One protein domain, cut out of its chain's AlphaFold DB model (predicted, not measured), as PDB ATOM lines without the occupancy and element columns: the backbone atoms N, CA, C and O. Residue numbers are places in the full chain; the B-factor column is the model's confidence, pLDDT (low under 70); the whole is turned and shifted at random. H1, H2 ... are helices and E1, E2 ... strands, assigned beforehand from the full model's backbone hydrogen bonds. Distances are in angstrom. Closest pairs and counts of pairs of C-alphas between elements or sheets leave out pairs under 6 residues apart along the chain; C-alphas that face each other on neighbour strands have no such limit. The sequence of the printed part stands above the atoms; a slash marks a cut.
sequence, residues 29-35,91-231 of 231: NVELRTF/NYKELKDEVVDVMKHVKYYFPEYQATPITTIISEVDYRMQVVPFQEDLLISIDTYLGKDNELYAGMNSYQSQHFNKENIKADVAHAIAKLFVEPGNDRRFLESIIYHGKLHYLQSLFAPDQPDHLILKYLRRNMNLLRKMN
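Overview. This is residues 29 to 35 and 91 to 231 of the 231 residues of the protein "Gliding motility protein GldB" of Nonlabens tegetincola (UniProt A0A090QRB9). H3 runs through the middle with H1 beside it, both on one face of a small sheet, E1 E3 E2, making two layers; the last part of H4 crosses H3 on the side away from the sheet. H5 packs on H3 and leads to H6, and residues 226 to 231 stick out. The printed part has 148 residues, with named elements, mostly helix, in the order H1 E1 E2 E3 H2 H3 H4 H5 H6; the sheet is mixed. It is compact, with a radius of gyration of the C-alphas of 15.7 A and spans of 44 by 40 by 30 A.

Arrangement. Start at residues 32 to 33, which pair parallel with residues 118 to 119 of E1, residues 118 to 121. H1, residues 92 to 109, is on the sheet. E1 is parallel to E3, residues 137 to 141; look for N 119 and O 138, 2.9 A apart. E2, residues 131 to 134, and E3 form an antiparallel hairpin, N 134 and O 137 being 2.8 A apart. H2, residues 158 to 161, touches no helix. H3, residues 166 to 178, lies over E2 at a height over the sheet of 8.7 A; its residues 169 to 174 touch residues 95 to 102 of H1 at a shallow tilt of 29 degrees, closest at C-alphas 98 and 170, 5.8 A. H4, residues 190 to 207, touches H3 with residues 200 to 207 alone, at a steep tilt of 64 degrees, closest at C-alphas 174 and 204, 5.0 A. H5, residues 213 to 216, touches H3, closest at C-alphas 171 and 216, 5.5 A, and only just touches H6, residues 221 to 228, with 3 pairs of C-alphas within 8 A. Every O i to N i+4 pair is within hydrogen-bond range in H1, H4 and H6, and 7 of 9 in H3; H2 and H5 are too short for one.

Along the chain. Find C-alpha 92 at (-15.256, 4.355, -33.108), where H1 begins its 26.1 A; H4 runs 25.7 A and H3 19.4 A. H6 ends at C-alpha 228, (18.509, 0.100, -29.555).

Size, cuts and confidence. Residues 36 to 90 are cut out, and C-alphas 35 and 91 are 15.0 A apart. The links E3 to H2 and H3 to H4 are long. Residues 230 to 231 are under 70 in pLDDT.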
ATOM      1  N   ASN A  29     -12.796  16.989 -42.305       93.75
ATOM      2  CA  ASN A  29     -14.077  16.464 -41.869       93.75
ATOM      3  C   ASN A  29     -14.460  15.304 -42.782       93.75
ATOM      4  O   ASN A  29     -14.831  15.514 -43.933       93.75
ATOM      5  N   VAL A  30     -14.354  14.091 -42.253       96.50
ATOM      6  CA  VAL A  30     -14.700  12.857 -42.962       96.50
ATOM      7  C   VAL A  30     -15.801  12.123 -42.215       96.50
ATOM      8  O   VAL A  30     -15.938  12.230 -40.991       96.50
ATOM      9  N   GLU A  31     -16.611  11.382 -42.952       97.69
ATOM     10  CA  GLU A  31     -17.619  10.494 -42.389       97.69
ATOM     11  C   GLU A  31     -16.956   9.194 -41.911       97.69
ATOM     12  O   GLU A  31     -16.052   8.682 -42.568       97.69
ATOM     13  N   LEU A  32     -17.417   8.652 -40.780       98.25
ATOM     14  CA  LEU A  32     -17.136   7.268 -40.402       98.25
ATOM     15  C   LEU A  32     -18.417   6.458 -40.588       98.25
ATOM     16  O   LEU A  32     -19.426   6.751 -39.948       98.25
ATOM     17  N   ARG A  33     -18.343   5.417 -41.411       98.00
ATOM     18  CA  ARG A  33     -19.418   4.468 -41.678       98.00
ATOM     19  C   ARG A  33     -19.098   3.137 -41.012       98.00
ATOM     20  O   ARG A  33     -18.080   2.501 -41.289       98.00
ATOM     21  N   THR A  34     -19.988   2.674 -40.146       96.88
ATOM     22  CA  THR A  34     -19.855   1.361 -39.509       96.88
ATOM     23  C   THR A  34     -20.638   0.309 -40.281       96.88
ATOM     24  O   THR A  34     -21.631  -0.198 -39.768       96.88
ATOM     25  N   PHE A  35     -20.199  -0.004 -41.508       97.31
ATOM     26  CA  PHE A  35     -20.918  -0.920 -42.402       97.31
ATOM     27  C   PHE A  35     -21.262  -2.251 -41.728       97.31
ATOM     28  O   PHE A  35     -22.408  -2.662 -41.796       97.31
ATOM     29  N   ASN A  91     -13.841   1.667 -29.805       97.56
ATOM     30  CA  ASN A  91     -14.131   3.087 -29.668       97.56
ATOM     31  C   ASN A  91     -14.055   3.751 -31.050       97.56
ATOM     32  O   ASN A  91     -13.001   4.188 -31.498       97.56
ATOM     33  N   TYR A  92     -15.189   3.815 -31.746       97.38
ATOM     34  CA  TYR A  92     -15.256   4.355 -33.108       97.38
ATOM     35  C   TYR A  92     -14.915   5.848 -33.198       97.38
ATOM     36  O   TYR A  92     -14.483   6.307 -34.252       97.38
ATOM     37  N   LYS A  93     -15.082   6.607 -32.106       97.81
ATOM     38  CA  LYS A  93     -14.649   8.008 -32.064       97.81
ATOM     39  C   LYS A  93     -13.124   8.093 -32.087       97.81
ATOM     40  O   LYS A  93     -12.581   8.824 -32.899       97.81
ATOM     41  N   GLU A  94     -12.460   7.327 -31.230       97.44
ATOM     42  CA  GLU A  94     -10.997   7.259 -31.170       97.44
ATOM     43  C   GLU A  94     -10.403   6.731 -32.476       97.44
ATOM     44  O   GLU A  94      -9.532   7.383 -33.037       97.44
ATOM     45  N   LEU A  95     -10.963   5.654 -33.038       98.44
ATOM     46  CA  LEU A  95     -10.567   5.146 -34.357       98.44
ATOM     47  C   LEU A  95     -10.664   6.236 -35.431       98.44
ATOM     48  O   LEU A  95      -9.738   6.421 -36.217       98.44
ATOM     49  N   LYS A  96     -11.778   6.981 -35.471       98.50
ATOM     50  CA  LYS A  96     -11.936   8.095 -36.413       98.50
ATOM     51  C   LYS A  96     -10.889   9.180 -36.175       98.50
ATOM     52  O   LYS A  96     -10.313   9.664 -37.143       98.50
ATOM     53  N   ASP A  97     -10.673   9.570 -34.924       97.94
ATOM     54  CA  ASP A  97      -9.735  10.629 -34.556       97.94
ATOM     55  C   ASP A  97      -8.294  10.248 -34.953       97.94
ATOM     56  O   ASP A  97      -7.596  11.070 -35.544       97.94
ATOM     57  N   GLU A  98      -7.879   8.995 -34.736       98.00
ATOM     58  CA  GLU A  98      -6.575   8.468 -35.168       98.00
ATOM     59  C   GLU A  98      -6.404   8.493 -36.691       98.00
ATOM     60  O   GLU A  98      -5.372   8.934 -37.196       98.00
ATOM     61  N   VAL A  99      -7.415   8.040 -37.438       98.62
ATOM     62  CA  VAL A  99      -7.379   8.039 -38.907       98.62
ATOM     63  C   VAL A  99      -7.349   9.466 -39.457       98.62
ATOM     64  O   VAL A  99      -6.592   9.761 -40.381       98.62
ATOM     65  N   VAL A 100      -8.151  10.369 -38.887       98.50
ATOM     66  CA  VAL A 100      -8.172  11.787 -39.273       98.50
ATOM     67  C   VAL A 100      -6.827  12.442 -39.001       98.50
ATOM     68  O   VAL A 100      -6.361  13.219 -39.831       98.50
ATOM     69  N   ASP A 101      -6.194  12.128 -37.874       98.19
ATOM     70  CA  ASP A 101      -4.859  12.622 -37.561       98.19
ATOM     71  C   ASP A 101      -3.843  12.206 -38.634       98.19
ATOM     72  O   ASP A 101      -3.151  13.061 -39.188       98.19
ATOM     73  N   VAL A 102      -3.849  10.934 -39.044       98.62
ATOM     74  CA  VAL A 102      -3.022  10.461 -40.167       98.62
ATOM     75  C   VAL A 102      -3.326  11.239 -41.450       98.62
ATOM     76  O   VAL A 102      -2.414  11.728 -42.115       98.62
ATOM     77  N   MET A 103      -4.603  11.420 -41.796       98.62
ATOM     78  CA  MET A 103      -4.997  12.175 -42.992       98.62
ATOM     79  C   MET A 103      -4.527  13.638 -42.950       98.62
ATOM     80  O   MET A 103      -4.194  14.189 -44.000       98.62
ATOM     81  N   LYS A 104      -4.466  14.274 -41.770       98.56
ATOM     82  CA  LYS A 104      -3.941  15.644 -41.617       98.56
ATOM     83  C   LYS A 104      -2.452  15.698 -41.923       98.56
ATOM     84  O   LYS A 104      -2.035  16.556 -42.700       98.56
ATOM     85  N   HIS A 105      -1.678  14.758 -41.384       98.56
ATOM     86  CA  HIS A 105      -0.254  14.651 -41.694       98.56
ATOM     87  C   HIS A 105      -0.037  14.419 -43.192       98.56
ATOM     88  O   HIS A 105       0.757  15.112 -43.827       98.56
ATOM     89  N   VAL A 106      -0.807  13.511 -43.798       98.38
ATOM     90  CA  VAL A 106      -0.742  13.257 -45.244       98.38
ATOM     91  C   VAL A 106      -1.047  14.533 -46.029       98.38
ATOM     92  O   VAL A 106      -0.281  14.885 -46.918       98.38
ATOM     93  N   LYS A 107      -2.111  15.267 -45.682       98.31
ATOM     94  CA  LYS A 107      -2.489  16.525 -46.343       98.31
ATOM     95  C   LYS A 107      -1.419  17.612 -46.204       98.31
ATOM     96  O   LYS A 107      -1.242  18.393 -47.133       98.31
ATOM     97  N   TYR A 108      -0.710  17.668 -45.075       97.94
ATOM     98  CA  TYR A 108       0.390  18.610 -44.862       97.94
ATOM     99  C   TYR A 108       1.549  18.362 -45.836       97.94
ATOM    100  O   TYR A 108       1.993  19.283 -46.518       97.94
ATOM    101  N   TYR A 109       2.013  17.112 -45.936       97.62
ATOM    102  CA  TYR A 109       3.138  16.748 -46.809       97.62
ATOM    103  C   TYR A 109       2.738  16.590 -48.284       97.62
ATOM    104  O   TYR A 109       3.566  16.792 -49.172       97.62
ATOM    105  N   PHE A 110       1.471  16.266 -48.551       97.44
ATOM    106  CA  PHE A 110       0.895  16.061 -49.879       97.44
ATOM    107  C   PHE A 110      -0.412  16.865 -50.017       97.44
ATOM    108  O   PHE A 110      -1.502  16.300 -49.898       97.44
ATOM    109  N   PRO A 111      -0.337  18.180 -50.306       96.75
ATOM    110  CA  PRO A 111      -1.508  19.066 -50.347       96.75
ATOM    111  C   PRO A 111      -2.619  18.643 -51.317       96.75
ATOM    112  O   PRO A 111      -3.783  18.973 -51.092       96.75
ATOM    113  N   GLU A 112      -2.293  17.880 -52.361       95.31
ATOM    114  CA  GLU A 112      -3.260  17.361 -53.339       95.31
ATOM    115  C   GLU A 112      -4.082  16.169 -52.821       95.31
ATOM    116  O   GLU A 112      -5.124  15.845 -53.393       95.31
ATOM    117  N   TYR A 113      -3.658  15.530 -51.723       95.94
ATOM    118  CA  TYR A 113      -4.370  14.402 -51.124       95.94
ATOM    119  C   TYR A 113      -5.808  14.788 -50.765       95.94
ATOM    120  O   TYR A 113      -6.049  15.806 -50.113       95.94
ATOM    121  N   GLN A 114      -6.776  13.969 -51.167       94.75
ATOM    122  CA  GLN A 114      -8.175  14.146 -50.792       94.75
ATOM    123  C   GLN A 114      -8.505  13.160 -49.678       94.75
ATOM    124  O   GLN A 114      -8.390  11.950 -49.861       94.75
ATOM    125  N   ALA A 115      -8.891  13.686 -48.515       96.38
ATOM    126  CA  ALA A 115      -9.331  12.854 -47.407       96.38
ATOM    127  C   ALA A 115     -10.643  12.158 -47.787       96.38
ATOM    128  O   ALA A 115     -11.589  12.803 -48.242       96.38
ATOM    129  N   THR A 116     -10.690  10.847 -47.596       97.00
ATOM    130  CA  THR A 116     -11.848  10.016 -47.922       97.00
ATOM    131  C   THR A 116     -12.666   9.723 -46.665       97.00
ATOM    132  O   THR A 116     -12.128   9.763 -45.554       97.00
ATOM    133  N   PRO A 117     -13.958   9.379 -46.799       97.94
ATOM    134  CA  PRO A 117     -14.672   8.637 -45.773       97.94
ATOM    135  C   PRO A 117     -13.897   7.406 -45.282       97.94
ATOM    136  O   PRO A 117     -12.941   6.938 -45.908       97.94
ATOM    137  N   ILE A 118     -14.318   6.927 -44.118       98.50
ATOM    138  CA  ILE A 118     -13.782   5.739 -43.465       98.50
ATOM    139  C   ILE A 118     -14.924   4.739 -43.353       98.50
ATOM    140  O   ILE A 118     -15.956   5.067 -42.764       98.50
ATOM    141  N   THR A 119     -14.733   3.512 -43.827       98.50
ATOM    142  CA  THR A 119     -15.730   2.445 -43.691       98.50
ATOM    143  C   THR A 119     -15.136   1.234 -42.985       98.50
ATOM    144  O   THR A 119     -14.211   0.592 -43.474       98.50
ATOM    145  N   THR A 120     -15.692   0.883 -41.824       98.31
ATOM    146  CA  THR A 120     -15.286  -0.331 -41.094       98.31
ATOM    147  C   THR A 120     -16.090  -1.548 -41.548       98.31
ATOM    148  O   THR A 120     -17.328  -1.506 -41.527       98.31
ATOM    149  N   ILE A 121     -15.397  -2.631 -41.890       97.38
ATOM    150  CA  ILE A 121     -15.961  -3.865 -42.452       97.38
ATOM    151  C   ILE A 121     -15.496  -5.101 -41.672       97.38
ATOM    152  O   ILE A 121     -14.548  -5.023 -40.893       97.38
ATOM    153  N   ILE A 122     -16.158  -6.232 -41.912       96.94
ATOM    154  CA  ILE A 122     -15.672  -7.572 -41.560       96.94
ATOM    155  C   ILE A 122     -15.193  -8.219 -42.858       96.94
ATOM    156  O   ILE A 122     -15.962  -8.271 -43.820       96.94
ATOM    157  N   SER A 123     -13.939  -8.666 -42.896       94.69
ATOM    158  CA  SER A 123     -13.284  -9.212 -44.092       94.69
ATOM    159  C   SER A 123     -12.966 -10.704 -44.004       94.69
ATOM    160  O   SER A 123     -12.190 -11.206 -44.815       94.69
ATOM    161  N   GLU A 124     -13.547 -11.408 -43.030       93.44
ATOM    162  CA  GLU A 124     -13.234 -12.816 -42.741       93.44
ATOM    163  C   GLU A 124     -11.752 -13.009 -42.390       93.44
ATOM    164  O   GLU A 124     -11.105 -13.987 -42.761       93.44
ATOM    165  N   VAL A 125     -11.216 -12.041 -41.644       92.75
ATOM    166  CA  VAL A 125      -9.825 -11.979 -41.197       92.75
ATOM    167  C   VAL A 125      -8.820 -12.010 -42.358       92.75
ATOM    168  O   VAL A 125      -7.739 -12.602 -42.250       92.75
ATOM    169  N   ASP A 126      -9.114 -11.335 -43.478       93.00
ATOM    170  CA  ASP A 126      -8.098 -11.117 -44.518       93.00
ATOM    171  C   ASP A 126      -7.052 -10.104 -44.033       93.00
ATOM    172  O   ASP A 126      -7.082  -8.907 -44.330       93.00
ATOM    173  N   TYR A 127      -6.074 -10.606 -43.281       88.00
ATOM    174  CA  TYR A 127      -4.987  -9.827 -42.694       88.00
ATOM    175  C   TYR A 127      -4.037  -9.208 -43.728       88.00
ATOM    176  O   TYR A 127      -3.149  -8.433 -43.375       88.00
ATOM    177  N   ARG A 128      -4.160  -9.550 -45.013       89.50
ATOM    178  CA  ARG A 128      -3.405  -8.869 -46.075       89.50
ATOM    179  C   ARG A 128      -4.079  -7.558 -46.477       89.50
ATOM    180  O   ARG A 128      -3.420  -6.695 -47.053       89.50
ATOM    181  N   MET A 129      -5.357  -7.416 -46.133       91.00
ATOM    182  CA  MET A 129      -6.254  -6.322 -46.493       91.00
ATOM    183  C   MET A 129      -6.856  -5.682 -45.227       91.00
ATOM    184  O   MET A 129      -8.054  -5.410 -45.154       91.00
ATOM    185  N   GLN A 130      -6.023  -5.441 -44.203       95.75
ATOM    186  CA  GLN A 130      -6.473  -4.828 -42.942       95.75
ATOM    187  C   GLN A 130      -6.939  -3.380 -43.132       95.75
ATOM    188  O   GLN A 130      -7.933  -2.965 -42.542       95.75
ATOM    189  N   VAL A 131      -6.212  -2.615 -43.952       98.06
ATOM    190  CA  VAL A 131      -6.568  -1.249 -44.349       98.06
ATOM    191  C   VAL A 131      -6.359  -1.103 -45.848       98.06
ATOM    192  O   VAL A 131      -5.273  -1.390 -46.357       98.06
ATOM    193  N   VAL A 132      -7.396  -0.664 -46.555       97.00
ATOM    194  CA  VAL A 132      -7.409  -0.600 -48.017       97.00
ATOM    195  C   VAL A 132      -7.984   0.743 -48.458       97.00
ATOM    196  O   VAL A 132      -9.191   0.952 -48.348       97.00
ATOM    197  N   PRO A 133      -7.155   1.658 -48.986       96.19
ATOM    198  CA  PRO A 133      -7.656   2.772 -49.772       96.19
ATOM    199  C   PRO A 133      -8.274   2.200 -51.051       96.19
ATOM    200  O   PRO A 133      -7.585   1.554 -51.845       96.19
ATOM    201  N   PHE A 134      -9.578   2.377 -51.229       92.62
ATOM    202  CA  PHE A 134     -10.323   1.810 -52.343       92.62
ATOM    203  C   PHE A 134     -11.290   2.843 -52.912       92.62
ATOM    204  O   PHE A 134     -12.232   3.259 -52.242       92.62
ATOM    205  N   GLN A 135     -11.076   3.225 -54.174       87.25
ATOM    206  CA  GLN A 135     -11.818   4.312 -54.821       87.25
ATOM    207  C   GLN A 135     -11.748   5.592 -53.968       87.25
ATOM    208  O   GLN A 135     -10.655   6.077 -53.691       87.25
ATOM    209  N   GLU A 136     -12.895   6.120 -53.544       90.69
ATOM    210  CA  GLU A 136     -13.017   7.312 -52.704       90.69
ATOM    211  C   GLU A 136     -13.298   6.953 -51.235       90.69
ATOM    212  O   GLU A 136     -13.924   7.736 -50.531       90.69
ATOM    213  N   ASP A 137     -12.881   5.775 -50.757       95.94
ATOM    214  CA  ASP A 137     -13.111   5.311 -49.382       95.94
ATOM    215  C   ASP A 137     -11.853   4.665 -48.778       95.94
ATOM    216  O   ASP A 137     -10.997   4.125 -49.485       95.94
ATOM    217  N   LEU A 138     -11.751   4.695 -47.451       98.06
ATOM    218  CA  LEU A 138     -10.740   3.963 -46.696       98.06
ATOM    219  C   LEU A 138     -11.416   2.824 -45.932       98.06
ATOM    220  O   LEU A 138     -12.087   3.044 -44.921       98.06
ATOM    221  N   LEU A 139     -11.212   1.594 -46.400       98.31
ATOM    222  CA  LEU A 139     -11.767   0.405 -45.764       98.31
ATOM    223  C   LEU A 139     -10.865  -0.051 -44.618       98.31
ATOM    224  O   LEU A 139      -9.655  -0.180 -44.805       98.31
ATOM    225  N   ILE A 140     -11.452  -0.324 -43.451       98.50
ATOM    226  CA  ILE A 140     -10.753  -0.859 -42.275       98.50
ATOM    227  C   ILE A 140     -11.436  -2.160 -41.840       98.50
ATOM    228  O   ILE A 140     -12.579  -2.149 -41.380       98.50
ATOM    229  N   SER A 141     -10.725  -3.278 -41.969       97.94
ATOM    230  CA  SER A 141     -11.184  -4.621 -41.598       97.94
ATOM    231  C   SER A 141     -11.021  -4.837 -40.092       97.94
ATOM    232  O   SER A 141      -9.955  -5.234 -39.614       97.94
ATOM    233  N   ILE A 142     -12.047  -4.496 -39.314       97.56
ATOM    234  CA  ILE A 142     -11.943  -4.421 -37.846       97.56
ATOM    235  C   ILE A 142     -11.851  -5.794 -37.167       97.56
ATOM    236  O   ILE A 142     -11.311  -5.903 -36.069       97.56
ATOM    237  N   ASP A 143     -12.278  -6.852 -37.852       96.88
ATOM    238  CA  ASP A 143     -12.091  -8.253 -37.467       96.88
ATOM    239  C   ASP A 143     -10.618  -8.710 -37.509       96.88
ATOM    240  O   ASP A 143     -10.272  -9.771 -36.990       96.88
ATOM    241  N   THR A 144      -9.712  -7.880 -38.038       96.81
ATOM    242  CA  THR A 144      -8.253  -8.093 -37.978       96.81
ATOM    243  C   THR A 144      -7.570  -7.385 -36.796       96.81
ATOM    244  O   THR A 144      -6.345  -7.402 -36.705       96.81
ATOM    245  N   TYR A 145      -8.337  -6.767 -35.885       97.25
ATOM    246  CA  TYR A 145      -7.820  -6.038 -34.715       97.25
ATOM    247  C   TYR A 145      -8.477  -6.474 -33.391       97.25
ATOM    248  O   TYR A 145      -8.755  -5.648 -32.516       97.25
ATOM    249  N   LEU A 146      -8.737  -7.775 -33.237       96.81
ATOM    250  CA  LEU A 146      -9.429  -8.371 -32.082       96.81
ATOM    251  C   LEU A 146      -8.496  -8.711 -30.906       96.81
ATOM    252  O   LEU A 146      -8.948  -9.171 -29.860       96.81
ATOM    253  N   GLY A 147      -7.197  -8.457 -31.064       95.19
ATOM    254  CA  GLY A 147      -6.148  -8.813 -30.117       95.19
ATOM    255  C   GLY A 147      -5.375 -10.045 -30.577       95.19
ATOM    256  O   GLY A 147      -5.950 -11.027 -31.033       95.19
ATOM    257  N   LYS A 148      -4.050 -10.016 -30.422       92.88
ATOM    258  CA  LYS A 148      -3.136 -11.055 -30.936       92.88
ATOM    259  C   LYS A 148      -3.437 -12.504 -30.518       92.88
ATOM    260  O   LYS A 148      -3.008 -13.424 -31.212       92.88
ATOM    261  N   ASP A 149      -4.118 -12.680 -29.385       92.69
ATOM    262  CA  ASP A 149      -4.429 -13.971 -28.765       92.69
ATOM    263  C   ASP A 149      -5.888 -14.403 -29.035       92.69
ATOM    264  O   ASP A 149      -6.359 -15.363 -28.430       92.69
ATOM    265  N   ASN A 150      -6.622 -13.695 -29.907       95.25
ATOM    266  CA  ASN A 150      -7.998 -14.050 -30.258       95.25
ATOM    267  C   ASN A 150      -8.051 -15.420 -30.963       95.25
ATOM    268  O   ASN A 150      -7.237 -15.716 -31.842       95.25
ATOM    269  N   GLU A 151      -9.027 -16.252 -30.593       93.12
ATOM    270  CA  GLU A 151      -9.164 -17.624 -31.098       93.12
ATOM    271  C   GLU A 151      -9.419 -17.689 -32.609       93.12
ATOM    272  O   GLU A 151      -9.026 -18.660 -33.253       93.12
ATOM    273  N   LEU A 152      -9.984 -16.636 -33.209       92.38
ATOM    274  CA  LEU A 152     -10.180 -16.544 -34.660       92.38
ATOM    275  C   LEU A 152      -8.871 -16.450 -35.445       92.38
ATOM    276  O   LEU A 152      -8.858 -16.637 -36.659       92.38
ATOM    277  N   TYR A 153      -7.757 -16.193 -34.761       92.38
ATOM    278  CA  TYR A 153      -6.421 -16.192 -35.350       92.38
ATOM    279  C   TYR A 153      -5.714 -17.542 -35.177       92.38
ATOM    280  O   TYR A 153      -4.551 -17.689 -35.571       92.38
ATOM    281  N   ALA A 154      -6.394 -18.552 -34.619       86.81
ATOM    282  CA  ALA A 154      -5.864 -19.902 -34.509       86.81
ATOM    283  C   ALA A 154      -5.484 -20.450 -35.895       86.81
ATOM    284  O   ALA A 154      -6.271 -20.454 -36.836       86.81
ATOM    285  N   GLY A 155      -4.238 -20.911 -36.023       85.75
ATOM    286  CA  GLY A 155      -3.674 -21.386 -37.291       85.75
ATOM    287  C   GLY A 155      -2.906 -20.326 -38.088       85.75
ATOM    288  O   GLY A 155      -2.203 -20.686 -39.033       85.75
ATOM    289  N   MET A 156      -2.955 -19.049 -37.691       88.50
ATOM    290  CA  MET A 156      -2.081 -18.010 -38.244       88.50
ATOM    291  C   MET A 156      -0.693 -18.051 -37.596       88.50
ATOM    292  O   MET A 156      -0.513 -18.519 -36.469       88.50
ATOM    293  N   ASN A 157       0.324 -17.550 -38.302       88.69
ATOM    294  CA  ASN A 157       1.662 -17.442 -37.726       88.69
ATOM    295  C   ASN A 157       1.654 -16.368 -36.625       88.69
ATOM    296  O   ASN A 157       1.220 -15.243 -36.867       88.69
ATOM    297  N   SER A 158       2.204 -16.673 -35.446       86.62
ATOM    298  CA  SER A 158       2.282 -15.723 -34.326       86.62
ATOM    299  C   SER A 158       3.011 -14.422 -34.683       86.62
ATOM    300  O   SER A 158       2.744 -13.376 -34.100       86.62
ATOM    301  N   TYR A 159       3.923 -14.462 -35.661       85.19
ATOM    302  CA  TYR A 159       4.579 -13.270 -36.196       85.19
ATOM    303  C   TYR A 159       3.596 -12.290 -36.861       85.19
ATOM    304  O   TYR A 159       3.825 -11.080 -36.858       85.19
ATOM    305  N   GLN A 160       2.508 -12.804 -37.436       86.88
ATOM    306  CA  GLN A 160       1.448 -12.002 -38.042       86.88
ATOM    307  C   GLN A 160       0.498 -11.498 -36.954       86.88
ATOM    308  O   GLN A 160       0.355 -10.286 -36.793       86.88
ATOM    309  N   SER A 161      -0.065 -12.413 -36.155       91.31
ATOM    310  CA  SER A 161      -1.119 -12.073 -35.193       91.31
ATOM    311  C   SER A 161      -0.663 -11.150 -34.068       91.31
ATOM    312  O   SER A 161      -1.470 -10.389 -33.546       91.31
ATOM    313  N   GLN A 162       0.634 -11.108 -33.738       90.81
ATOM    314  CA  GLN A 162       1.174 -10.175 -32.738       90.81
ATOM    315  C   GLN A 162       0.892  -8.685 -33.033       90.81
ATOM    316  O   GLN A 162       1.042  -7.872 -32.124       90.81
ATOM    317  N   HIS A 163       0.469  -8.339 -34.256       90.62
ATOM    318  CA  HIS A 163       0.108  -6.983 -34.690       90.62
ATOM    319  C   HIS A 163      -1.395  -6.803 -34.969       90.62
ATOM    320  O   HIS A 163      -1.793  -5.820 -35.585       90.62
ATOM    321  N   PHE A 164      -2.240  -7.750 -34.560       94.94
ATOM    322  CA  PHE A 164      -3.693  -7.690 -34.752       94.94
ATOM    323  C   PHE A 164      -4.378  -7.062 -33.536       94.94
ATOM    324  O   PHE A 164      -5.347  -7.593 -32.999       94.94
ATOM    325  N   ASN A 165      -3.844  -5.935 -33.058       95.69
ATOM    326  CA  ASN A 165      -4.372  -5.196 -31.911       95.69
ATOM    327  C   ASN A 165      -4.827  -3.808 -32.356       95.69
ATOM    328  O   ASN A 165      -4.276  -3.236 -33.289       95.69
ATOM    329  N   LYS A 166      -5.790  -3.218 -31.645       96.88
ATOM    330  CA  LYS A 166      -6.329  -1.892 -31.991       96.88
ATOM    331  C   LYS A 166      -5.260  -0.796 -32.065       96.88
ATOM    332  O   LYS A 166      -5.342   0.054 -32.937       96.88
ATOM    333  N   GLU A 167      -4.231  -0.867 -31.217       95.88
ATOM    334  CA  GLU A 167      -3.094   0.071 -31.233       95.88
ATOM    335  C   GLU A 167      -2.326   0.078 -32.568       95.88
ATOM    336  O   GLU A 167      -1.636   1.041 -32.877       95.88
ATOM    337  N   ASN A 168      -2.452  -0.974 -33.384       96.50
ATOM    338  CA  ASN A 168      -1.822  -1.046 -34.696       96.50
ATOM    339  C   ASN A 168      -2.575  -0.248 -35.774       96.50
ATOM    340  O   ASN A 168      -1.964   0.075 -36.793       96.50
ATOM    341  N   ILE A 169      -3.851   0.110 -35.563       97.81
ATOM    342  CA  ILE A 169      -4.713   0.718 -36.593       97.81
ATOM    343  C   ILE A 169      -4.085   1.990 -37.158       97.81
ATOM    344  O   ILE A 169      -3.933   2.097 -38.373       97.81
ATOM    345  N   LYS A 170      -3.665   2.936 -36.308       98.19
ATOM    346  CA  LYS A 170      -3.063   4.196 -36.770       98.19
ATOM    347  C   LYS A 170      -1.826   3.962 -37.646       98.19
ATOM    348  O   LYS A 170      -1.710   4.536 -38.730       98.19
ATOM    349  N   ALA A 171      -0.926   3.078 -37.210       97.44
ATOM    350  CA  ALA A 171       0.280   2.733 -37.959       97.44
ATOM    351  C   ALA A 171      -0.044   2.032 -39.291       97.44
ATOM    352  O   ALA A 171       0.602   2.318 -40.303       97.44
ATOM    353  N   ASP A 172      -1.046   1.152 -39.310       97.81
ATOM    354  CA  ASP A 172      -1.486   0.431 -40.506       97.81
ATOM    355  C   ASP A 172      -2.194   1.342 -41.512       97.81
ATOM    356  O   ASP A 172      -1.969   1.221 -42.718       97.81
ATOM    357  N   VAL A 173      -2.968   2.315 -41.031       98.50
ATOM    358  CA  VAL A 173      -3.583   3.365 -41.852       98.50
ATOM    359  C   VAL A 173      -2.514   4.238 -42.501       98.50
ATOM    360  O   VAL A 173      -2.538   4.430 -43.719       98.50
ATOM    361  N   ALA A 174      -1.528   4.698 -41.727       98.31
ATOM    362  CA  ALA A 174      -0.394   5.452 -42.253       98.31
ATOM    363  C   ALA A 174       0.365   4.660 -43.329       98.31
ATOM    364  O   ALA A 174       0.699   5.199 -44.385       98.31
ATOM    365  N   HIS A 175       0.584   3.361 -43.107       97.69
ATOM    366  CA  HIS A 175       1.256   2.496 -44.074       97.69
ATOM    367  C   HIS A 175       0.438   2.307 -45.357       97.69
ATOM    368  O   HIS A 175       0.980   2.352 -46.462       97.69
ATOM    369  N   ALA A 176      -0.870   2.085 -45.223       97.62
ATOM    370  CA  ALA A 176      -1.765   1.887 -46.351       97.62
ATOM    371  C   ALA A 176      -1.865   3.146 -47.223       97.62
ATOM    372  O   ALA A 176      -1.795   3.043 -48.446       97.62
ATOM    373  N   ILE A 177      -1.934   4.331 -46.608       97.88
ATOM    374  CA  ILE A 177      -1.933   5.608 -47.330       97.88
ATOM    375  C   ILE A 177      -0.558   5.899 -47.952       97.88
ATOM    376  O   ILE A 177      -0.497   6.361 -49.088       97.88
ATOM    377  N   ALA A 178       0.557   5.560 -47.291       97.56
ATOM    378  CA  ALA A 178       1.903   5.716 -47.862       97.56
ATOM    379  C   ALA A 178       2.081   4.987 -49.204       97.56
ATOM    380  O   ALA A 178       2.760   5.499 -50.096       97.56
ATOM    381  N   LYS A 179       1.423   3.836 -49.389       96.00
ATOM    382  CA  LYS A 179       1.444   3.091 -50.660       96.00
ATOM    383  C   LYS A 179       0.831   3.858 -51.833       96.00
ATOM    384  O   LYS A 179       1.170   3.548 -52.968       96.00
ATOM    385  N   LEU A 180      -0.015   4.860 -51.586       95.56
ATOM    386  CA  LEU A 180      -0.567   5.719 -52.642       95.56
ATOM    387  C   LEU A 180       0.488   6.643 -53.264       95.56
ATOM    388  O   LEU A 180       0.315   7.095 -54.390       95.56
ATOM    389  N   PHE A 181       1.579   6.916 -52.543       96.12
ATOM    390  CA  PHE A 181       2.632   7.849 -52.960       96.12
ATOM    391  C   PHE A 181       3.930   7.154 -53.378       96.12
ATOM    392  O   PHE A 181       4.863   7.808 -53.845       96.12
ATOM    393  N   VAL A 182       4.023   5.836 -53.187       95.12
ATOM    394  CA  VAL A 182       5.216   5.052 -53.504       95.12
ATOM    395  C   VAL A 182       4.822   3.915 -54.429       95.12
ATOM    396  O   VAL A 182       4.270   2.902 -53.998       95.12
ATOM    397  N   GLU A 183       5.153   4.068 -55.706       89.75
ATOM    398  CA  GLU A 183       4.935   3.015 -56.689       89.75
ATOM    399  C   GLU A 183       5.857   1.814 -56.410       89.75
ATOM    400  O   GLU A 183       7.060   1.993 -56.169       89.75
ATOM    401  N   PRO A 184       5.325   0.580 -56.435       85.38
ATOM    402  CA  PRO A 184       6.161  -0.606 -56.398       85.38
ATOM    403  C   PRO A 184       7.006  -0.666 -57.674       85.38
ATOM    404  O   PRO A 184       6.495  -0.542 -58.785       85.38
ATOM    405  N   GLY A 185       8.315  -0.867 -57.524       79.00
ATOM    406  CA  GLY A 185       9.193  -1.077 -58.671       79.00
ATOM    407  C   GLY A 185       8.831  -2.365 -59.423       79.00
ATOM    408  O   GLY A 185       8.474  -3.370 -58.815       79.00
ATOM    409  N   ASN A 186       8.988  -2.366 -60.750       77.06
ATOM    410  CA  ASN A 186       8.788  -3.559 -61.593       77.06
ATOM    411  C   ASN A 186       9.941  -4.580 -61.504       77.06
ATOM    412  O   ASN A 186       9.940  -5.604 -62.190       77.06
ATOM    413  N   ASP A 187      10.946  -4.290 -60.686       75.56
ATOM    414  CA  ASP A 187      12.195  -5.027 -60.602       75.56
ATOM    415  C   ASP A 187      12.253  -5.877 -59.325       75.56
ATOM    416  O   ASP A 187      11.912  -5.423 -58.235       75.56
ATOM    417  N   ARG A 188      12.704  -7.129 -59.457       78.62
ATOM    418  CA  ARG A 188      12.802  -8.099 -58.355       78.62
ATOM    419  C   ARG A 188      14.141  -8.043 -57.608       78.62
ATOM    420  O   ARG A 188      14.403  -8.904 -56.769       78.62
ATOM    421  N   ARG A 189      15.013  -7.071 -57.906       88.31
ATOM    422  CA  ARG A 189      16.274  -6.866 -57.178       88.31
ATOM    423  C   ARG A 189      16.011  -6.534 -55.706       88.31
ATOM    424  O   ARG A 189      15.235  -5.642 -55.376       88.31
ATOM    425  N   PHE A 190      16.745  -7.199 -54.814       90.25
ATOM    426  CA  PHE A 190      16.647  -6.995 -53.363       90.25
ATOM    427  C   PHE A 190      16.860  -5.531 -52.938       90.25
ATOM    428  O   PHE A 190      16.149  -5.030 -52.073       90.25
ATOM    429  N   LEU A 191      17.788  -4.821 -53.589       91.06
ATOM    430  CA  LEU A 191      18.036  -3.402 -53.321       91.06
ATOM    431  C   LEU A 191      16.802  -2.527 -53.599       91.06
ATOM    432  O   LEU A 191      16.502  -1.638 -52.810       91.06
ATOM    433  N   GLU A 192      16.068  -2.795 -54.681       89.94
ATOM    434  CA  GLU A 192      14.842  -2.055 -55.012       89.94
ATOM    435  C   GLU A 192      13.760  -2.295 -53.957       89.94
ATOM    436  O   GLU A 192      13.085  -1.360 -53.537       89.94
ATOM    437  N   SER A 193      13.655  -3.527 -53.447       90.44
ATOM    438  CA  SER A 193      12.760  -3.850 -52.331       90.44
ATOM    439  C   SER A 193      13.136  -3.086 -51.055       90.44
ATOM    440  O   SER A 193      12.256  -2.497 -50.425       90.44
ATOM    441  N   ILE A 194      14.430  -3.006 -50.708       91.56
ATOM    442  CA  ILE A 194      14.899  -2.192 -49.571       91.56
ATOM    443  C   ILE A 194      14.508  -0.722 -49.758       91.56
ATOM    444  O   ILE A 194      13.980  -0.109 -48.833       91.56
ATOM    445  N   ILE A 195      14.745  -0.153 -50.943       93.38
ATOM    446  CA  ILE A 195      14.426   1.252 -51.234       93.38
ATOM    447  C   ILE A 195      12.915   1.493 -51.149       93.38
ATOM    448  O   ILE A 195      12.486   2.473 -50.540       93.38
ATOM    449  N   TYR A 196      12.105   0.603 -51.724       94.50
ATOM    450  CA  TYR A 196      10.645   0.682 -51.689       94.50
ATOM    451  C   TYR A 196      10.112   0.680 -50.251       94.50
ATOM    452  O   TYR A 196       9.418   1.613 -49.844       94.50
ATOM    453  N   HIS A 197      10.492  -0.320 -49.448       93.31
ATOM    454  CA  HIS A 197      10.049  -0.408 -48.057       93.31
ATOM    455  C   HIS A 197      10.619   0.720 -47.191       93.31
ATOM    456  O   HIS A 197       9.914   1.231 -46.325       93.31
ATOM    457  N   GLY A 198      11.848   1.176 -47.455       94.75
ATOM    458  CA  GLY A 198      12.433   2.339 -46.788       94.75
ATOM    459  C   GLY A 198      11.631   3.623 -47.025       94.75
ATOM    460  O   GLY A 198      11.350   4.348 -46.074       94.75
ATOM    461  N   LYS A 199      11.190   3.873 -48.268       96.38
ATOM    462  CA  LYS A 199      10.302   5.004 -48.595       96.38
ATOM    463  C   LYS A 199       8.955   4.894 -47.881       96.38
ATOM    464  O   LYS A 199       8.501   5.881 -47.309       96.38
ATOM    465  N   LEU A 200       8.342   3.706 -47.882       96.56
ATOM    466  CA  LEU A 200       7.081   3.478 -47.173       96.56
ATOM    467  C   LEU A 200       7.213   3.758 -45.676       96.56
ATOM    468  O   LEU A 200       6.392   4.486 -45.133       96.56
ATOM    469  N   HIS A 201       8.246   3.228 -45.016       94.69
ATOM    470  CA  HIS A 201       8.459   3.454 -43.585       94.69
ATOM    471  C   HIS A 201       8.766   4.917 -43.258       94.69
ATOM    472  O   HIS A 201       8.275   5.424 -42.255       94.69
ATOM    473  N   TYR A 202       9.517   5.613 -44.118       96.06
ATOM    474  CA  TYR A 202       9.752   7.046 -43.959       96.06
ATOM    475  C   TYR A 202       8.436   7.833 -43.998       96.06
ATOM    476  O   TYR A 202       8.135   8.566 -43.059       96.06
ATOM    477  N   LEU A 203       7.603   7.625 -45.020       97.88
ATOM    478  CA  LEU A 203       6.290   8.275 -45.090       97.88
ATOM    479  C   LEU A 203       5.387   7.886 -43.920       97.88
ATOM    480  O   LEU A 203       4.762   8.750 -43.321       97.88
ATOM    481  N   GLN A 204       5.363   6.610 -43.544       96.88
ATOM    482  CA  GLN A 204       4.583   6.131 -42.406       96.88
ATOM    483  C   GLN A 204       4.980   6.848 -41.104       96.88
ATOM    484  O   GLN A 204       4.099   7.207 -40.330       96.88
ATOM    485  N   SER A 205       6.276   7.113 -40.892       95.31
ATOM    486  CA  SER A 205       6.768   7.871 -39.730       95.31
ATOM    487  C   SER A 205       6.395   9.356 -39.765       95.31
ATOM    488  O   SER A 205       6.144   9.937 -38.719       95.31
ATOM    489  N   LEU A 206       6.291   9.962 -40.954       96.31
ATOM    490  CA  LEU A 206       5.767  11.324 -41.108       96.31
ATOM    491  C   LEU A 206       4.252  11.389 -40.890       96.31
ATOM    492  O   LEU A 206       3.732  12.407 -40.452       96.31
ATOM    493  N   PHE A 207       3.539  10.323 -41.249       98.06
ATOM    494  CA  PHE A 207       2.080  10.266 -41.200       98.06
ATOM    495  C   PHE A 207       1.528   9.866 -39.828       98.06
ATOM    496  O   PHE A 207       0.367  10.137 -39.543       98.06
ATOM    497  N   ALA A 208       2.337   9.209 -38.997       97.19
ATOM    498  CA  ALA A 208       1.991   8.831 -37.631       97.19
ATOM    499  C   ALA A 208       3.209   9.004 -36.695       97.19
ATOM    500  O   ALA A 208       3.750   8.010 -36.205       97.19
ATOM    501  N   PRO A 209       3.678  10.245 -36.466       94.88
ATOM    502  CA  PRO A 209       4.944  10.520 -35.773       94.88
ATOM    503  C   PRO A 209       4.929  10.184 -34.275       94.88
ATOM    504  O   PRO A 209       5.975   9.950 -33.673       94.88
ATOM    505  N   ASP A 210       3.750  10.123 -33.660       93.69
ATOM    506  CA  ASP A 210       3.544   9.741 -32.261       93.69
ATOM    507  C   ASP A 210       3.535   8.219 -32.042       93.69
ATOM    508  O   ASP A 210       3.573   7.749 -30.899       93.69
ATOM    509  N   GLN A 211       3.480   7.430 -33.120       94.62
ATOM    510  CA  GLN A 211       3.448   5.980 -33.025       94.62
ATOM    511  C   GLN A 211       4.843   5.421 -32.717       94.62
ATOM    512  O   GLN A 211       5.809   5.694 -33.429       94.62
ATOM    513  N   PRO A 212       4.977   4.567 -31.688       92.56
ATOM    514  CA  PRO A 212       6.233   3.896 -31.396       92.56
ATOM    515  C   PRO A 212       6.785   3.091 -32.586       92.56
ATOM    516  O   PRO A 212       6.049   2.323 -33.207       92.56
ATOM    517  N   ASP A 213       8.110   3.121 -32.784       88.88
ATOM    518  CA  ASP A 213       8.820   2.407 -33.867       88.88
ATOM    519  C   ASP A 213       8.385   0.942 -34.045       88.88
ATOM    520  O   ASP A 213       8.315   0.429 -35.157       88.88
ATOM    521  N   HIS A 214       8.098   0.246 -32.943       89.06
ATOM    522  CA  HIS A 214       7.711  -1.165 -32.969       89.06
ATOM    523  C   HIS A 214       6.360  -1.416 -33.665       89.06
ATOM    524  O   HIS A 214       6.193  -2.466 -34.278       89.06
ATOM    525  N   LEU A 215       5.432  -0.452 -33.633       91.88
ATOM    526  CA  LEU A 215       4.161  -0.527 -34.360       91.88
ATOM    527  C   LEU A 215       4.357  -0.180 -35.841       91.88
ATOM    528  O   LEU A 215       3.839  -0.883 -36.703       91.88
ATOM    529  N   ILE A 216       5.183   0.830 -36.138       90.00
ATOM    530  CA  ILE A 216       5.531   1.241 -37.511       90.00
ATOM    531  C   ILE A 216       6.249   0.116 -38.269       90.00
ATOM    532  O   ILE A 216       5.908  -0.202 -39.408       90.00
ATOM    533  N   LEU A 217       7.235  -0.510 -37.623       87.00
ATOM    534  CA  LEU A 217       8.077  -1.553 -38.212       87.00
ATOM    535  C   LEU A 217       7.500  -2.966 -38.059       87.00
ATOM    536  O   LEU A 217       8.106  -3.914 -38.556       87.00
ATOM    537  N   LYS A 218       6.364  -3.124 -37.366       85.94
ATOM    538  CA  LYS A 218       5.763  -4.428 -37.043       85.94
ATOM    539  C   LYS A 218       6.769  -5.394 -36.401       85.94
ATOM    540  O   LYS A 218       6.967  -6.528 -36.844       85.94
ATOM    541  N   TYR A 219       7.404  -4.927 -35.327       84.50
ATOM    542  CA  TYR A 219       8.245  -5.740 -34.454       84.50
ATOM    543  C   TYR A 219       7.660  -5.809 -33.045       84.50
ATOM    544  O   TYR A 219       7.064  -4.862 -32.540       84.50
ATOM    545  N   LEU A 220       7.953  -6.894 -32.323       82.19
ATOM    546  CA  LEU A 220       7.729  -6.909 -30.878       82.19
ATOM    547  C   LEU A 220       8.545  -5.803 -30.210       82.19
ATOM    548  O   LEU A 220       9.742  -5.653 -30.472       82.19
ATOM    549  N   ARG A 221       7.940  -5.113 -29.237       80.31
ATOM    550  CA  ARG A 221       8.625  -4.101 -28.413       80.31
ATOM    551  C   ARG A 221       9.954  -4.613 -27.836       80.31
ATOM    552  O   ARG A 221      10.941  -3.884 -27.800       80.31
ATOM    553  N   ARG A 222      10.013  -5.890 -27.430       81.69
ATOM    554  CA  ARG A 222      11.248  -6.533 -26.945       81.69
ATOM    555  C   ARG A 222      12.345  -6.580 -28.016       81.69
ATOM    556  O   ARG A 222      13.499  -6.326 -27.684       81.69
ATOM    557  N   ASN A 223      11.994  -6.872 -29.266       79.25
ATOM    558  CA  ASN A 223      12.948  -6.967 -30.372       79.25
ATOM    559  C   ASN A 223      13.513  -5.582 -30.723       79.25
ATOM    560  O   ASN A 223      14.720  -5.444 -30.899       79.25
ATOM    561  N   MET A 224      12.680  -4.537 -30.698       79.69
ATOM    562  CA  MET A 224      13.143  -3.154 -30.889       79.69
ATOM    563  C   MET A 224      14.105  -2.687 -29.793       79.69
ATOM    564  O   MET A 224      15.103  -2.024 -30.075       79.69
ATOM    565  N   ASN A 225      13.857  -3.075 -28.539       77.25
ATOM    566  CA  ASN A 225      14.757  -2.747 -27.431       77.25
ATOM    567  C   ASN A 225      16.138  -3.406 -27.567       77.25
ATOM    568  O   ASN A 225      17.109  -2.864 -27.046       77.25
ATOM    569  N   LEU A 226      16.242  -4.560 -28.236       72.94
ATOM    570  CA  LEU A 226      17.533  -5.187 -28.529       72.94
ATOM    571  C   LEU A 226      18.308  -4.378 -29.574       72.94
ATOM    572  O   LEU A 226      19.478  -4.089 -29.346       72.94
ATOM    573  N   LEU A 227      17.647  -3.938 -30.650       72.56
ATOM    574  CA  LEU A 227      18.268  -3.105 -31.689       72.56
ATOM    575  C   LEU A 227      18.817  -1.791 -31.121       72.56
ATOM    576  O   LEU A 227      19.935  -1.400 -31.435       72.56
ATOM    577  N   ARG A 228      18.073  -1.144 -30.216       72.56
ATOM    578  CA  ARG A 228      18.509   0.100 -29.555       72.56
ATOM    579  C   ARG A 228      19.702  -0.066 -28.611       72.56
ATOM    580  O   ARG A 228      20.346   0.924 -28.309       72.56
ATOM    581  N   LYS A 229      19.979  -1.279 -28.123       71.31
ATOM    582  CA  LYS A 229      21.140  -1.573 -27.261       71.31
ATOM    583  C   LYS A 229      22.411  -1.902 -28.048       71.31
ATOM    584  O   LYS A 229      23.465  -2.043 -27.438       71.31
ATOM    585  N   MET A 230      22.294  -2.112 -29.360       61.47
ATOM    586  CA  MET A 230      23.420  -2.434 -30.241       61.47
ATOM    587  C   MET A 230      24.083  -1.189 -30.853       61.47
ATOM    588  O   MET A 230      25.152  -1.325 -31.443       61.47
ATOM    589  N   ASN A 231      23.468  -0.012 -30.690       44.03
ATOM    590  CA  ASN A 231      23.997   1.308 -31.047       44.03
ATOM    591  C   ASN A 231      24.366   2.092 -29.783       44.03
ATOM    592  O   ASN A 231      25.212   3.001 -29.899       44.03
TER     593      ASN A 231